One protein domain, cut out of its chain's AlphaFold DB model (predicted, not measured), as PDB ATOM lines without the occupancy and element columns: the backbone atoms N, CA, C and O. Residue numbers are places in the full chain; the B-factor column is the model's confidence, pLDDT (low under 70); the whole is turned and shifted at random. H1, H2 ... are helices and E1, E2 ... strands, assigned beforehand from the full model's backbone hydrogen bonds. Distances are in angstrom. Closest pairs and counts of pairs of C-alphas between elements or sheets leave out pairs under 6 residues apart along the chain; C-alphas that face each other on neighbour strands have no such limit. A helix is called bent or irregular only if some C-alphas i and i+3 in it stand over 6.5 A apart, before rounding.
ATOM      1  N   GLY A   5     -50.970 -34.550   7.141       67.44
ATOM      2  CA  GLY A   5     -50.694 -35.944   6.799       67.44
ATOM      3  C   GLY A   5     -49.954 -36.120   5.468       67.44
ATOM      4  O   GLY A   5     -49.011 -36.907   5.402       67.44
ATOM      5  N   GLU A   6     -50.304 -35.352   4.432       63.81
ATOM      6  CA  GLU A   6     -49.636 -35.417   3.119       63.81
ATOM      7  C   GLU A   6     -48.229 -34.810   3.156       63.81
ATOM      8  O   GLU A   6     -47.304 -35.334   2.537       63.81
ATOM      9  N   ILE A   7     -48.033 -33.737   3.929       62.03
ATOM     10  CA  ILE A   7     -46.716 -33.100   4.084       62.03
ATOM     11  C   ILE A   7     -45.731 -34.058   4.767       62.03
ATOM     12  O   ILE A   7     -44.579 -34.171   4.347       62.03
ATOM     13  N   LEU A   8     -46.187 -34.776   5.797       58.50
ATOM     14  CA  LEU A   8     -45.364 -35.758   6.500       58.50
ATOM     15  C   LEU A   8     -45.040 -36.970   5.616       58.50
ATOM     16  O   LEU A   8     -43.921 -37.471   5.692       58.50
ATOM     17  N   ALA A   9     -45.960 -37.404   4.749       67.12
ATOM     18  CA  ALA A   9     -45.772 -38.558   3.864       67.12
ATOM     19  C   ALA A   9     -44.734 -38.339   2.743       67.12
ATOM     20  O   ALA A   9     -44.183 -39.308   2.223       67.12
ATOM     21  N   HIS A  10     -44.447 -37.084   2.383       64.69
ATOM     22  CA  HIS A  10     -43.475 -36.722   1.343       64.69
ATOM     23  C   HIS A  10     -42.147 -36.176   1.883       64.69
ATOM     24  O   HIS A  10     -41.265 -35.810   1.103       64.69
ATOM     25  N   MET A  11     -41.974 -36.128   3.205       57.59
ATOM     26  CA  MET A  11     -40.679 -35.803   3.791       57.59
ATOM     27  C   MET A  11     -39.690 -36.956   3.565       57.59
ATOM     28  O   MET A  11     -40.045 -38.110   3.813       57.59
ATOM     29  N   PRO A  12     -38.439 -36.674   3.149       58.81
ATOM     30  CA  PRO A  12     -37.385 -37.684   3.121       58.81
ATOM     31  C   PRO A  12     -37.287 -38.365   4.491       58.81
ATOM     32  O   PRO A  12     -37.402 -37.680   5.509       58.81
ATOM     33  N   ALA A  13     -37.051 -39.680   4.540       56.94
ATOM     34  CA  ALA A  13     -36.926 -40.416   5.806       56.94
ATOM     35  C   ALA A  13     -35.922 -39.735   6.760       56.94
ATOM     36  O   ALA A  13     -36.184 -39.557   7.944       56.94
ATOM     37  N   GLU A  14     -34.829 -39.201   6.217       50.03
ATOM     38  CA  GLU A  14     -33.827 -38.405   6.935       50.03
ATOM     39  C   GLU A  14     -34.420 -37.209   7.709       50.03
ATOM     40  O   GLU A  14     -33.971 -36.899   8.812       50.03
ATOM     41  N   ALA A  15     -35.462 -36.558   7.184       50.09
ATOM     42  CA  ALA A  15     -36.162 -35.452   7.838       50.09
ATOM     43  C   ALA A  15     -37.167 -35.920   8.906       50.09
ATOM     44  O   ALA A  15     -37.422 -35.181   9.858       50.09
ATOM     45  N   GLN A  16     -37.717 -37.133   8.783       50.94
ATOM     46  CA  GLN A  16     -38.569 -37.750   9.810       50.94
ATOM     47  C   GLN A  16     -37.736 -38.232  11.011       50.94
ATOM     48  O   GLN A  16     -38.101 -37.968  12.155       50.94
ATOM     49  N   HIS A  17     -36.567 -38.830  10.762       53.28
ATOM     50  CA  HIS A  17     -35.647 -39.329  11.795       53.28
ATOM     51  C   HIS A  17     -34.812 -38.234  12.475       53.28
ATOM     52  O   HIS A  17     -34.216 -38.454  13.529       53.28
ATOM     53  N   ARG A  18     -34.772 -37.022  11.910       51.34
ATOM     54  CA  ARG A  18     -34.039 -35.892  12.496       51.34
ATOM     55  C   ARG A  18     -34.548 -35.514  13.890       51.34
ATOM     56  O   ARG A  18     -33.756 -35.055  14.698       51.34
ATOM     57  N   PHE A  19     -35.829 -35.740  14.199       55.94
ATOM     58  CA  PHE A  19     -36.399 -35.486  15.532       55.94
ATOM     59  C   PHE A  19     -35.998 -36.521  16.597       55.94
ATOM     60  O   PHE A  19     -36.258 -36.293  17.780       55.94
ATOM     61  N   GLU A  20     -35.377 -37.630  16.187       67.69
ATOM     62  CA  GLU A  20     -34.978 -38.758  17.041       67.69
ATOM     63  C   GLU A  20     -33.452 -38.867  17.208       67.69
ATOM     64  O   GLU A  20     -32.960 -39.771  17.894       67.69
ATOM     65  N   SER A  21     -32.692 -37.947  16.603       87.31
ATOM     66  CA  SER A  21     -31.234 -37.985  16.656       87.31
ATOM     67  C   SER A  21     -30.693 -37.644  18.045       87.31
ATOM     68  O   SER A  21     -31.318 -36.933  18.842       87.31
ATOM     69  N   ALA A  22     -29.474 -38.112  18.314       90.62
ATOM     70  CA  ALA A  22     -28.722 -37.722  19.497       90.62
ATOM     71  C   ALA A  22     -28.555 -36.197  19.606       90.62
ATOM     72  O   ALA A  22     -28.749 -35.647  20.688       90.62
ATOM     73  N   GLY A  23     -28.309 -35.486  18.504       91.44
ATOM     74  CA  GLY A  23     -28.235 -34.023  18.500       91.44
ATOM     75  C   GLY A  23     -29.499 -33.333  18.972       91.44
ATOM     76  O   GLY A  23     -29.432 -32.433  19.810       91.44
ATOM     77  N   GLU A  24     -30.673 -33.763  18.501       91.44
ATOM     78  CA  GLU A  24     -31.935 -33.196  18.986       91.44
ATOM     79  C   GLU A  24     -32.184 -33.546  20.459       91.44
ATOM     80  O   GLU A  24     -32.699 -32.710  21.208       91.44
ATOM     81  N   PHE A  25     -31.768 -34.733  20.912       92.12
ATOM     82  CA  PHE A  25     -31.782 -35.080  22.334       92.12
ATOM     83  C   PHE A  25     -30.906 -34.120  23.161       92.12
ATOM     84  O   PHE A  25     -31.411 -33.496  24.101       92.12
ATOM     85  N   VAL A  26     -29.634 -33.937  22.786       94.44
ATOM     86  CA  VAL A  26     -28.668 -33.067  23.482       94.44
ATOM     87  C   VAL A  26     -29.140 -31.612  23.471       94.44
ATOM     88  O   VAL A  26     -29.185 -30.969  24.519       94.44
ATOM     89  N   LYS A  27     -29.613 -31.111  22.326       93.31
ATOM     90  CA  LYS A  27     -30.162 -29.756  22.182       93.31
ATOM     91  C   LYS A  27     -31.362 -29.509  23.094       93.31
ATOM     92  O   LYS A  27     -31.463 -28.470  23.748       93.31
ATOM     93  N   ARG A  28     -32.304 -30.456  23.157       92.62
ATOM     94  CA  ARG A  28     -33.480 -30.347  24.038       92.62
ATOM     95  C   ARG A  28     -33.090 -30.407  25.508       92.62
ATOM     96  O   ARG A  28     -33.707 -29.707  26.313       92.62
ATOM     97  N   LEU A  29     -32.096 -31.224  25.854       94.00
ATOM     98  CA  LEU A  29     -31.556 -31.286  27.206       94.00
ATOM     99  C   LEU A  29     -30.929 -29.943  27.602       94.00
ATOM    100  O   LEU A  29     -31.326 -29.395  28.630       94.00
ATOM    101  N   ALA A  30     -30.069 -29.372  26.752       94.88
ATOM    102  CA  ALA A  30     -29.447 -28.063  26.958       94.88
ATOM    103  C   ALA A  30     -30.495 -26.978  27.245       94.88
ATOM    104  O   ALA A  30     -30.479 -26.344  28.300       94.88
ATOM    105  N   HIS A  31     -31.498 -26.843  26.367       94.50
ATOM    106  CA  HIS A  31     -32.583 -25.874  26.552       94.50
ATOM    107  C   HIS A  31     -33.386 -26.101  27.839       94.50
ATOM    108  O   HIS A  31     -33.855 -25.146  28.460       94.50
ATOM    109  N   ARG A  32     -33.600 -27.360  28.243       94.50
ATOM    110  CA  ARG A  32     -34.342 -27.675  29.469       94.50
ATOM    111  C   ARG A  32     -33.542 -27.295  30.712       94.50
ATOM    112  O   ARG A  32     -34.124 -26.728  31.633       94.50
ATOM    113  N   VAL A  33     -32.240 -27.569  30.723       94.69
ATOM    114  CA  VAL A  33     -31.337 -27.197  31.822       94.69
ATOM    115  C   VAL A  33     -31.183 -25.679  31.900       94.69
ATOM    116  O   VAL A  33     -31.250 -25.129  32.994       94.69
ATOM    117  N   GLN A  34     -31.087 -24.989  30.762       94.06
ATOM    118  CA  GLN A  34     -31.003 -23.526  30.711       94.06
ATOM    119  C   GLN A  34     -32.245 -22.869  31.317       94.06
ATOM    120  O   GLN A  34     -32.139 -22.080  32.255       94.06
ATOM    121  N   LYS A  35     -33.438 -23.285  30.878       93.69
ATOM    122  CA  LYS A  35     -34.710 -22.815  31.454       93.69
ATOM    123  C   LYS A  35     -34.868 -23.158  32.932       93.69
ATOM    124  O   LYS A  35     -35.593 -22.473  33.649       93.69
ATOM    125  N   TRP A  36     -34.266 -24.256  33.385       93.69
ATOM    126  CA  TRP A  36     -34.256 -24.606  34.800       93.69
ATOM    127  C   TRP A  36     -33.344 -23.662  35.584       93.69
ATOM    128  O   TRP A  36     -33.759 -23.150  36.619       93.69
ATOM    129  N   ARG A  37     -32.133 -23.396  35.079       92.69
ATOM    130  CA  ARG A  37     -31.140 -22.499  35.689       92.69
ATOM    131  C   ARG A  37     -31.698 -21.095  35.921       92.69
ATOM    132  O   ARG A  37     -31.465 -20.536  36.984       92.69
ATOM    133  N   GLU A  38     -32.499 -20.575  34.992       93.06
ATOM    134  CA  GLU A  38     -33.196 -19.282  35.122       93.06
ATOM    135  C   GLU A  38     -34.131 -19.186  36.345       93.06
ATOM    136  O   GLU A  38     -34.506 -18.089  36.748       93.06
ATOM    137  N   ARG A  39     -34.539 -20.321  36.926       93.75
ATOM    138  CA  ARG A  39     -35.457 -20.387  38.075       93.75
ATOM    139  C   ARG A  39     -34.749 -20.628  39.406       93.75
ATOM    140  O   ARG A  39     -35.425 -20.682  40.430       93.75
ATOM    141  N   LEU A  40     -33.436 -20.848  39.386       93.25
ATOM    142  CA  LEU A  40     -32.656 -21.123  40.588       93.25
ATOM    143  C   LEU A  40     -32.301 -19.830  41.319       93.25
ATOM    144  O   LEU A  40     -32.176 -18.770  40.704       93.25
ATOM    145  N   ALA A  41     -32.107 -19.935  42.633       93.06
ATOM    146  CA  ALA A  41     -31.587 -18.828  43.426       93.06
ATOM    147  C   ALA A  41     -30.146 -18.470  43.007       93.06
ATOM    148  O   ALA A  41     -29.457 -19.254  42.355       93.06
ATOM    149  N   GLU A  42     -29.667 -17.278  43.379       89.81
ATOM    150  CA  GLU A  42     -28.307 -16.813  43.051       89.81
ATOM    151  C   GLU A  42     -27.193 -17.688  43.644       89.81
ATOM    152  O   GLU A  42     -26.099 -17.746  43.089       89.81
ATOM    153  N   ASP A  43     -27.486 -18.409  44.723       94.12
ATOM    154  CA  ASP A  43     -26.581 -19.328  45.412       94.12
ATOM    155  C   ASP A  43     -26.821 -20.794  45.021       94.12
ATOM    156  O   ASP A  43     -26.423 -21.713  45.733       94.12
ATOM    157  N   GLU A  44     -27.498 -21.036  43.899       94.69
ATOM    158  CA  GLU A  44     -27.827 -22.371  43.408       94.69
ATOM    159  C   GLU A  44     -27.343 -22.587  41.970       94.69
ATOM    160  O   GLU A  44     -27.281 -21.661  41.159       94.69
ATOM    161  N   GLN A  45     -27.006 -23.828  41.621       94.56
ATOM    162  CA  GLN A  45     -26.677 -24.223  40.249       94.56
ATOM    163  C   GLN A  45     -27.221 -25.615  39.912       94.56
ATOM    164  O   GLN A  45     -27.354 -26.451  40.812       94.56
ATOM    165  N   PRO A  46     -27.503 -25.903  38.629       95.56
ATOM    166  CA  PRO A  46     -27.793 -27.261  38.207       95.56
ATOM    167  C   PRO A  46     -26.511 -28.100  38.200       95.56
ATOM    168  O   PRO A  46     -25.445 -27.642  37.785       95.56
ATOM    169  N   VAL A  47     -26.643 -29.356  38.608       95.75
ATOM    170  CA  VAL A  47     -25.637 -30.403  38.451       95.75
ATOM    171  C   VAL A  47     -26.277 -31.566  37.718       95.75
ATOM    172  O   VAL A  47     -27.400 -31.965  38.028       95.75
ATOM    173  N   ILE A  48     -25.554 -32.103  36.740       97.25
ATOM    174  CA  ILE A  48     -26.005 -33.230  35.935       97.25
ATOM    175  C   ILE A  48     -25.158 -34.446  36.290       97.25
ATOM    176  O   ILE A  48     -23.930 -34.382  36.278       97.25
ATOM    177  N   LEU A  49     -25.827 -35.555  36.587       97.75
ATOM    178  CA  LEU A  49     -25.217 -36.868  36.731       97.75
ATOM    179  C   LEU A  49     -25.670 -37.766  35.589       97.75
ATOM    180  O   LEU A  49     -26.865 -37.839  35.307       97.75
ATOM    181  N   SER A  50     -24.734 -38.496  34.990       97.56
ATOM    182  CA  SER A  50     -25.052 -39.661  34.166       97.56
ATOM    183  C   SER A  50     -24.968 -40.909  35.029       97.56
ATOM    184  O   SER A  50     -23.926 -41.166  35.632       97.56
ATOM    185  N   ILE A  51     -26.047 -41.683  35.081       96.75
ATOM    186  CA  ILE A  51     -26.131 -42.896  35.896       96.75
ATOM    187  C   ILE A  51     -25.750 -44.099  35.034       96.75
ATOM    188  O   ILE A  51     -26.353 -44.355  33.992       96.75
ATOM    189  N   LEU A  52     -24.721 -44.822  35.464       94.75
ATOM    190  CA  LEU A  52     -24.228 -46.019  34.796       94.75
ATOM    191  C   LEU A  52     -25.020 -47.252  35.247       94.75
ATOM    192  O   LEU A  52     -25.597 -47.286  36.333       94.75
ATOM    193  N   ALA A  53     -25.006 -48.310  34.433       90.81
ATOM    194  CA  ALA A  53     -25.749 -49.544  34.713       90.81
ATOM    195  C   ALA A  53     -25.336 -50.240  36.026       90.81
ATOM    196  O   ALA A  53     -26.120 -50.987  36.605       90.81
ATOM    197  N   ASN A  54     -24.114 -49.995  36.505       91.25
ATOM    198  CA  ASN A  54     -23.606 -50.507  37.779       91.25
ATOM    199  C   ASN A  54     -23.993 -49.630  38.991       91.25
ATOM    200  O   ASN A  54     -23.566 -49.925  40.104       91.25
ATOM    201  N   GLY A  55     -24.764 -48.557  38.786       92.00
ATOM    202  CA  GLY A  55     -25.176 -47.609  39.822       92.00
ATOM    203  C   GLY A  55     -24.171 -46.491  40.114       92.00
ATOM    204  O   GLY A  55     -24.494 -45.587  40.882       92.00
ATOM    205  N   SER A  56     -22.981 -46.509  39.506       94.94
ATOM    206  CA  SER A  56     -22.034 -45.392  39.586       94.94
ATOM    207  C   SER A  56     -22.573 -44.164  38.848       94.94
ATOM    208  O   SER A  56     -23.387 -44.281  37.929       94.94
ATOM    209  N   ALA A  57     -22.090 -42.979  39.224       97.12
ATOM    210  CA  ALA A  57     -22.497 -41.724  38.611       97.12
ATOM    211  C   ALA A  57     -21.288 -40.954  38.078       97.12
ATOM    212  O   ALA A  57     -20.275 -40.820  38.762       97.12
ATOM    213  N   ILE A  58     -21.426 -40.425  36.867       98.19
ATOM    214  CA  ILE A  58     -20.481 -39.473  36.287       98.19
ATOM    215  C   ILE A  58     -21.030 -38.078  36.526       98.19
ATOM    216  O   ILE A  58     -22.136 -37.767  36.084       98.19
ATOM    217  N   GLU A  59     -20.245 -37.230  37.178       97.62
ATOM    218  CA  GLU A  59     -20.541 -35.810  37.277       97.62
ATOM    219  C   GLU A  59     -20.214 -35.130  35.948       97.62
ATOM    220  O   GLU A  59     -19.051 -35.022  35.550       97.62
ATOM    221  N   VAL A  60     -21.259 -34.725  35.235       97.88
ATOM    222  CA  VAL A  60     -21.179 -34.268  33.849       97.88
ATOM    223  C   VAL A  60     -20.598 -32.860  33.784       97.88
ATOM    224  O   VAL A  60     -21.061 -31.946  34.469       97.88
ATOM    225  N   ARG A  61     -19.606 -32.683  32.909       97.00
ATOM    226  CA  ARG A  61     -19.055 -31.380  32.515       97.00
ATOM    227  C   ARG A  61     -19.545 -30.967  31.134       97.00
ATOM    228  O   ARG A  61     -19.888 -29.803  30.952       97.00
ATOM    229  N   SER A  62     -19.621 -31.915  30.202       97.00
ATOM    230  CA  SER A  62     -20.152 -31.686  28.861       97.00
ATOM    231  C   SER A  62     -20.964 -32.880  28.355       97.00
ATOM    232  O   SER A  62     -20.754 -34.024  28.772       97.00
ATOM    233  N   VAL A  63     -21.918 -32.606  27.464       97.06
ATOM    234  CA  VAL A  63     -22.705 -33.609  26.732       97.06
ATOM    235  C   VAL A  63     -22.670 -33.270  25.247       97.06
ATOM    236  O   VAL A  63     -23.016 -32.156  24.869       97.06
ATOM    237  N   GLY A  64     -22.298 -34.212  24.390       95.50
ATOM    238  CA  GLY A  64     -22.259 -34.033  22.941       95.50
ATOM    239  C   GLY A  64     -22.971 -35.151  22.192       95.50
ATOM    240  O   GLY A  64     -23.188 -36.232  22.737       95.50
ATOM    241  N   GLU A  65     -23.345 -34.902  20.941       94.00
ATOM    242  CA  GLU A  65     -23.723 -35.982  20.024       94.00
ATOM    243  C   GLU A  65     -22.490 -36.654  19.401       94.00
ATOM    244  O   GLU A  65     -21.465 -36.015  19.173       94.00
ATOM    245  N   ASP A  66     -22.616 -37.942  19.094       91.12
ATOM    246  CA  ASP A  66     -21.647 -38.734  18.341       91.12
ATOM    247  C   ASP A  66     -22.391 -39.604  17.320       91.12
ATOM    248  O   ASP A  66     -22.978 -40.647  17.621       91.12
ATOM    249  N   GLY A  67     -22.451 -39.113  16.083       87.19
ATOM    250  CA  GLY A  67     -23.251 -39.716  15.022       87.19
ATOM    251  C   GLY A  67     -24.763 -39.603  15.255       87.19
ATOM    252  O   GLY A  67     -25.255 -38.725  15.957       87.19
ATOM    253  N   HIS A  68     -25.539 -40.491  14.625       87.19
ATOM    254  CA  HIS A  68     -27.005 -40.386  14.632       87.19
ATOM    255  C   HIS A  68     -27.630 -40.658  16.010       87.19
ATOM    256  O   HIS A  68     -28.682 -40.112  16.342       87.19
ATOM    257  N   SER A  69     -27.009 -41.527  16.804       90.94
ATOM    258  CA  SER A  69     -27.602 -42.083  18.025       90.94
ATOM    259  C   SER A  69     -26.616 -42.194  19.193       90.94
ATOM    260  O   SER A  69     -26.986 -42.612  20.286       90.94
ATOM    261  N   GLY A  70     -25.352 -41.815  19.004       93.81
ATOM    262  CA  GLY A  70     -24.388 -41.768  20.096       93.81
ATOM    263  C   GLY A  70     -24.499 -40.460  20.867       93.81
ATOM    264  O   GLY A  70     -24.685 -39.392  20.289       93.81
ATOM    265  N   VAL A  71     -24.374 -40.546  22.184       95.88
ATOM    266  CA  VAL A  71     -24.159 -39.407  23.073       95.88
ATOM    267  C   VAL A  71     -22.833 -39.625  23.780       95.88
ATOM    268  O   VAL A  71     -22.585 -40.702  24.329       95.88
ATOM    269  N   VAL A  72     -22.000 -38.591  23.779       96.81
ATOM    270  CA  VAL A  72     -20.731 -38.542  24.502       96.81
ATOM    271  C   VAL A  72     -20.909 -37.653  25.720       96.81
ATOM    272  O   VAL A  72     -21.502 -36.581  25.648       96.81
ATOM    273  N   ILE A  73     -20.396 -38.107  26.852       97.50
ATOM    274  CA  ILE A  73     -20.346 -37.364  28.103       97.50
ATOM    275  C   ILE A  73     -18.893 -37.250  28.513       97.50
ATOM    276  O   ILE A  73     -18.219 -38.268  28.651       97.50
ATOM    277  N   GLU A  74     -18.438 -36.035  28.786       98.00
ATOM    278  CA  GLU A  74     -17.183 -35.818  29.497       98.00
ATOM    279  C   GLU A  74     -17.495 -35.350  30.913       98.00
ATOM    280  O   GLU A  74     -18.399 -34.543  31.158       98.00
ATOM    281  N   GLY A  75     -16.758 -35.875  31.883       97.75
ATOM    282  CA  GLY A  75     -17.075 -35.629  33.277       97.75
ATOM    283  C   GLY A  75     -16.054 -36.190  34.242       97.75
ATOM    284  O   GLY A  75     -14.900 -36.437  33.889       97.75
ATOM    285  N   VAL A  76     -16.491 -36.375  35.482       97.75
ATOM    286  CA  VAL A  76     -15.685 -36.932  36.566       97.75
ATOM    287  C   VAL A  76     -16.359 -38.185  37.110       97.75
ATOM    288  O   VAL A  76     -17.524 -38.137  37.497       97.75
ATOM    289  N   LEU A  77     -15.616 -39.287  37.165       97.00
ATOM    290  CA  LEU A  77     -16.006 -40.537  37.813       97.00
ATOM    291  C   LEU A  77     -14.983 -40.836  38.906       97.00
ATOM    292  O   LEU A  77     -13.792 -40.929  38.615       97.00
ATOM    293  N   ASP A  78     -15.430 -40.944  40.156       94.50
ATOM    294  CA  ASP A  78     -14.570 -41.239  41.313       94.50
ATOM    295  C   ASP A  78     -13.311 -40.344  41.396       94.50
ATOM    296  O   ASP A  78     -12.212 -40.782  41.730       94.50
ATOM    297  N   GLY A  79     -13.466 -39.059  41.053       94.44
ATOM    298  CA  GLY A  79     -12.388 -38.061  41.056       94.44
ATOM    299  C   GLY A  79     -11.496 -38.051  39.807       94.44
ATOM    300  O   GLY A  79     -10.700 -37.125  39.647       94.44
ATOM    301  N   ALA A  80     -11.642 -39.014  38.896       96.69
ATOM    302  CA  ALA A  80     -10.901 -39.070  37.641       96.69
ATOM    303  C   ALA A  80     -11.706 -38.469  36.480       96.69
ATOM    304  O   ALA A  80     -12.906 -38.712  36.348       96.69
ATOM    305  N   SER A  81     -11.040 -37.711  35.602       97.50
ATOM    306  CA  SER A  81     -11.637 -37.286  34.332       97.50
ATOM    307  C   SER A  81     -11.973 -38.510  33.480       97.50
ATOM    308  O   SER A  81     -11.143 -39.409  33.332       97.50
ATOM    309  N   CYS A  82     -13.164 -38.536  32.897       97.69
ATOM    310  CA  CYS A  82     -13.610 -39.633  32.051       97.69
ATOM    311  C   CYS A  82     -14.396 -39.132  30.840       97.69
ATOM    312  O   CYS A  82     -14.940 -38.026  30.844       97.69
ATOM    313  N   MET A  83     -14.458 -39.994  29.828       97.44
ATOM    314  CA  MET A  83     -15.351 -39.881  28.685       97.44
ATOM    315  C   MET A  83     -16.213 -41.142  28.646       97.44
ATOM    316  O   MET A  83     -15.692 -42.256  28.732       97.44
ATOM    317  N   PHE A  84     -17.523 -40.971  28.527       96.75
ATOM    318  CA  PHE A  84     -18.498 -42.048  28.459       96.75
ATOM    319  C   PHE A  84     -19.332 -41.909  27.193       96.75
ATOM    320  O   PHE A  84     -19.839 -40.831  26.900       96.75
ATOM    321  N   VAL A  85     -19.480 -43.006  26.454       95.81
ATOM    322  CA  VAL A  85     -20.245 -43.046  25.205       95.81
ATOM    323  C   VAL A  85     -21.387 -44.034  25.369       95.81
ATOM    324  O   VAL A  85     -21.186 -45.153  25.842       95.81
ATOM    325  N   SER A  86     -22.592 -43.619  24.997       95.06
ATOM    326  CA  SER A  86     -23.800 -44.434  25.111       95.06
ATOM    327  C   SER A  86     -24.763 -44.137  23.971       95.06
ATOM    328  O   SER A  86     -24.709 -43.074  23.359       95.06
ATOM    329  N   HIS A  87     -25.677 -45.063  23.704       94.19
ATOM    330  CA  HIS A  87     -26.817 -44.780  22.842       94.19
ATOM    331  C   HIS A  87     -27.786 -43.823  23.564       94.19
ATOM    332  O   HIS A  87     -28.017 -43.973  24.768       94.19
ATOM    333  N   GLN A  88     -28.410 -42.872  22.861       91.31
ATOM    334  CA  GLN A  88     -29.320 -41.888  23.475       91.31
ATOM    335  C   GLN A  88     -30.496 -42.551  24.215       91.31
ATOM    336  O   GLN A  88     -30.932 -42.070  25.257       91.31
ATOM    337  N   ALA A  89     -30.966 -43.702  23.722       90.62
ATOM    338  CA  ALA A  89     -32.046 -44.475  24.354       90.62
ATOM    339  C   ALA A  89     -31.654 -45.186  25.668       90.62
ATOM    340  O   ALA A  89     -32.534 -45.517  26.460       90.62
ATOM    341  N   SER A  90     -30.365 -45.447  25.905       91.06
ATOM    342  CA  SER A  90     -29.873 -46.101  27.131       91.06
ATOM    343  C   SER A  90     -29.354 -45.114  28.172       91.06
ATOM    344  O   SER A  90     -28.975 -45.519  29.271       91.06
ATOM    345  N   LEU A  91     -29.301 -43.828  27.834       93.19
ATOM    346  CA  LEU A  91     -28.730 -42.813  28.697       93.19
ATOM    347  C   LEU A  91     -29.695 -42.434  29.827       93.19
ATOM    348  O   LEU A  91     -30.819 -41.994  29.585       93.19
ATOM    349  N   GLN A  92     -29.234 -42.562  31.069       95.31
ATOM    350  CA  GLN A  92     -29.962 -42.116  32.254       95.31
ATOM    351  C   GLN A  92     -29.278 -40.893  32.848       95.31
ATOM    352  O   GLN A  92     -28.089 -40.928  33.159       95.31
ATOM    353  N   ILE A  93     -30.041 -39.815  33.018       95.38
ATOM    354  CA  ILE A  93     -29.536 -38.548  33.538       95.38
ATOM    355  C   ILE A  93     -30.391 -38.084  34.714       95.38
ATOM    356  O   ILE A  93     -31.621 -38.096  34.642       95.38
ATOM    357  N   LEU A  94     -29.726 -37.600  35.761       96.19
ATOM    358  CA  LEU A  94     -30.329 -36.838  36.847       96.19
ATOM    359  C   LEU A  94     -29.811 -35.398  36.803       96.19
ATOM    360  O   LEU A  94     -28.607 -35.176  36.873       96.19
ATOM    361  N   CYS A  95     -30.716 -34.425  36.733       95.62
ATOM    362  CA  CYS A  95     -30.399 -33.016  36.962       95.62
ATOM    363  C   CYS A  95     -30.938 -32.615  38.339       95.62
ATOM    364  O   CYS A  95     -32.137 -32.761  38.585       95.62
ATOM    365  N   TYR A  96     -30.072 -32.138  39.231       95.44
ATOM    366  CA  TYR A  96     -30.448 -31.681  40.569       95.44
ATOM    367  C   TYR A  96     -29.831 -30.316  40.877       95.44
ATOM    368  O   TYR A  96     -28.930 -29.854  40.177       95.44
ATOM    369  N   THR A  97     -30.329 -29.655  41.920       95.19
ATOM    370  CA  THR A  97     -29.817 -28.353  42.359       95.19
ATOM    371  C   THR A  97     -28.777 -28.525  43.460       95.19
ATOM    372  O   THR A  97     -28.976 -29.299  44.395       95.19
ATOM    373  N   GLN A  98     -27.693 -27.759  43.384       95.12
ATOM    374  CA  GLN A  98     -26.664 -27.684  44.414       95.12
ATOM    375  C   GLN A  98     -26.463 -26.232  44.859       95.12
ATOM    376  O   GLN A  98     -26.392 -25.337  44.016       95.12
ATOM    377  N   LYS A  99     -26.332 -26.018  46.173       94.81
ATOM    378  CA  LYS A  99     -25.891 -24.744  46.756       94.81
ATOM    379  C   LYS A  99     -24.428 -24.479  46.400       94.81
ATOM    380  O   LYS A  99     -23.597 -25.374  46.553       94.81
ATOM    381  N   VAL A 100     -24.114 -23.277  45.943       93.38
ATOM    382  CA  VAL A 100     -22.775 -22.892  45.503       93.38
ATOM    383  C   VAL A 100     -22.536 -21.411  45.780       93.38
ATOM    384  O   VAL A 100     -23.435 -20.589  45.612       93.38
ATOM    385  N   GLU A 101     -21.314 -21.070  46.182       90.12
ATOM    386  CA  GLU A 101     -20.899 -19.668  46.236       90.12
ATOM    387  C   GLU A 101     -20.936 -19.070  44.818       90.12
ATOM    388  O   GLU A 101     -20.519 -19.747  43.872       90.12
ATOM    389  N   PRO A 102     -21.383 -17.816  44.621       78.62
ATOM    390  CA  PRO A 102     -21.549 -17.239  43.283       78.62
ATOM    391  C   PRO A 102     -20.298 -17.337  42.393       78.62
ATOM    392  O   PRO A 102     -20.406 -17.571  41.191       78.62
ATOM    393  N   GLU A 103     -19.111 -17.221  42.992       80.25
ATOM    394  CA  GLU A 103     -17.801 -17.282  42.326       80.25
ATOM    395  C   GLU A 103     -17.419 -18.691  41.840       80.25
ATOM    396  O   GLU A 103     -16.555 -18.845  40.979       80.25
ATOM    397  N   GLN A 104     -18.060 -19.728  42.382       84.50
ATOM    398  CA  GLN A 104     -17.790 -21.137  42.081       84.50
ATOM    399  C   GLN A 104     -18.822 -21.742  41.122       84.50
ATOM    400  O   GLN A 104     -18.804 -22.950  40.860       84.50
ATOM    401  N   ARG A 105     -19.728 -20.915  40.584       82.88
ATOM    402  CA  ARG A 105     -20.706 -21.350  39.589       82.88
ATOM    403  C   ARG A 105     -20.007 -21.855  38.337       82.88
ATOM    404  O   ARG A 105     -19.235 -21.144  37.696       82.88
ATOM    405  N   ARG A 106     -20.329 -23.085  37.956       84.62
ATOM    406  CA  ARG A 106     -19.785 -23.727  36.758       84.62
ATOM    407  C   ARG A 106     -20.776 -23.716  35.605       84.62
ATOM    408  O   ARG A 106     -21.996 -23.705  35.799       84.62
ATOM    409  N   LYS A 107     -20.239 -23.777  34.393       89.00
ATOM    410  CA  LYS A 107     -21.012 -24.012  33.174       89.00
ATOM    411  C   LYS A 107     -21.008 -25.495  32.824       89.00
ATOM    412  O   LYS A 107     -20.072 -26.209  33.186       89.00
ATOM    413  N   ILE A 108     -22.061 -25.937  32.151       93.38
ATOM    414  CA  ILE A 108     -22.162 -27.275  31.566       93.38
ATOM    415  C   ILE A 108     -22.183 -27.107  30.046       93.38
ATOM    416  O   ILE A 108     -23.020 -26.367  29.527       93.38
ATOM    417  N   GLY A 109     -21.266 -27.768  29.345       94.50
ATOM    418  CA  GLY A 109     -21.177 -27.710  27.885       94.50
ATOM    419  C   GLY A 109     -22.179 -28.647  27.209       94.50
ATOM    420  O   GLY A 109     -22.370 -29.784  27.639       94.50
ATOM    421  N   PHE A 110     -22.820 -28.192  26.137       95.44
ATOM    422  CA  PHE A 110     -23.659 -29.021  25.275       95.44
ATOM    423  C   PHE A 110     -23.221 -28.865  23.820       95.44
ATOM    424  O   PHE A 110     -23.301 -27.768  23.282       95.44
ATOM    425  N   HIS A 111     -22.796 -29.941  23.162       91.50
ATOM    426  CA  HIS A 111     -22.230 -29.886  21.811       91.50
ATOM    427  C   HIS A 111     -23.164 -30.545  20.789       91.50
ATOM    428  O   HIS A 111     -23.490 -31.728  20.903       91.50
ATOM    429  N   VAL A 112     -23.608 -29.789  19.784       84.88
ATOM    430  CA  VAL A 112     -24.546 -30.254  18.746       84.88
ATOM    431  C   VAL A 112     -24.085 -29.745  17.387       84.88
ATOM    432  O   VAL A 112     -23.872 -28.551  17.217       84.88
ATOM    433  N   GLY A 113     -23.924 -30.627  16.401       76.00
ATOM    434  CA  GLY A 113     -23.525 -30.264  15.040       76.00
ATOM    435  C   GLY A 113     -22.147 -29.604  14.934       76.00
ATOM    436  O   GLY A 113     -21.888 -28.903  13.960       76.00
ATOM    437  N   GLY A 114     -21.279 -29.789  15.937       69.88
ATOM    438  CA  GLY A 114     -19.996 -29.086  16.057       69.88
ATOM    439  C   GLY A 114     -20.082 -27.689  16.688       69.88
ATOM    440  O   GLY A 114     -19.050 -27.037  16.830       69.88
ATOM    441  N   GLU A 115     -21.271 -27.234  17.092       72.12
ATOM    442  CA  GLU A 115     -21.475 -25.999  17.857       72.12
ATOM    443  C   GLU A 115     -21.566 -26.297  19.360       72.12
ATOM    444  O   GLU A 115     -22.073 -27.344  19.763       72.12
ATOM    445  N   GLU A 116     -21.099 -25.367  20.195       75.75
ATOM    446  CA  GLU A 116     -21.166 -25.460  21.655       75.75
ATOM    447  C   GLU A 116     -22.230 -24.510  22.223       75.75
ATOM    448  O   GLU A 116     -22.262 -23.316  21.922       75.75
ATOM    449  N   ILE A 117     -23.097 -25.053  23.073       78.25
ATOM    450  CA  ILE A 117     -24.085 -24.348  23.882       78.25
ATOM    451  C   ILE A 117     -23.640 -24.497  25.335       78.25
ATOM    452  O   ILE A 117     -23.816 -25.548  25.946       78.25
ATOM    453  N   GLU A 118     -23.065 -23.445  25.908       74.25
ATOM    454  CA  GLU A 118     -22.760 -23.426  27.337       74.25
ATOM    455  C   GLU A 118     -23.999 -23.026  28.144       74.25
ATOM    456  O   GLU A 118     -24.650 -22.019  27.841       74.25
ATOM    457  N   VAL A 119     -24.303 -23.788  29.197       68.06
ATOM    458  CA  VAL A 119     -25.442 -23.535  30.092       68.06
ATOM    459  C   VAL A 119     -24.997 -23.251  31.508       68.06
ATOM    460  O   VAL A 119     -24.171 -24.000  32.081       68.06
TER     461      VAL A 119
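AT A GLANCE: This is residues 5 to 119 of the 119 residues of an uncharacterized protein of Verrucomicrobiales bacterium (UniProt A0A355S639). A strongly twisted sheet of seven strands forks at E2, with E1 and E5 in one branch and E6 and E7 in the other, and the long helix H3 packs across it. H1 and H2 make a thin arm leading away from this body, with residues 9 to 15 sticking out. The printed part has 115 residues, in the order H1 H2 H3 E1 E2 E3 E4 E5 E6 E7, and its class is mixed, helices and strands; the neighbour strands are antiparallel except E2 and E6, which are parallel. It is only just compact, close to loose, with a radius of gyration of the C-alphas of 16.0 A, and it spans 54 by 32 by 24 A, elongated.

HOW THE PARTS SIT: Start at H1, residues 5 to 9, and H2, residues 13 to 20: they are close but not clearly touching, the closest C-alphas being those of Leu 8 and Gln 16, 7.8 A apart. H2 is only just irregular, C-alphas 16 and 19 being 6.53 A apart. H3, residues 22 to 37, runs the same way as H2 at a shallow tilt of 33 degrees, only just short of steep. In H1 and H3 every O i to N i+4 pair is within hydrogen-bond range, in H2 2 of 4. Next come E1, residues 44 to 51, E2, residues 57 to 66, E3, residues 70 to 77, and E4, residues 80 to 87, a meander, each strand the antiparallel neighbour of the one before. Look for N 50 and O 58 at 2.9 A, N 64 and O 72 at 2.8 A, and N 73 and O 84 at 2.8 A. E2 bends by 89 degrees at residue 61. E5, residues 92 to 99, is antiparallel to E1, with N 47 and O 96 at 2.8 A. E6, residues 109 to 112, is parallel to E2, with N 111 and O 63 at 2.8 A, and forms a hairpin with E7, residues 115 to 118, where N 117 and O 110 are 2.7 A apart. H3 is on this sheet at a height of 7.3 A, over E2 and only just over E6, on which 3 of its C-alphas fall; the C-alphas of Gly 23 and Glu 65, the closest of H3 and E2, are 5.1 A apart.

IN THESE COORDINATES: Find C-alpha 5 at (-50.694, -35.944, 6.799), where H1 begins its 6.3 A; H2 measures 11.5 A. From C-alpha 22 at (-28.722, -37.722, 19.497), H3 runs 22.4 A. E1 to E5 measure 21.9, 20.5, 19.6, 22.5 and 23.0 A, E6 10.1 A, and E7 9.9 A, ending at C-alpha 118, (-22.760, -23.426, 27.337).

THE WHOLE: The C-alphas of Glu 6 and Glu 101, the two farthest apart, are 54.2 A apart. The printed part has no cut and no long link. Look for pLDDT under 70 at residues 5 to 20, 114 and 119.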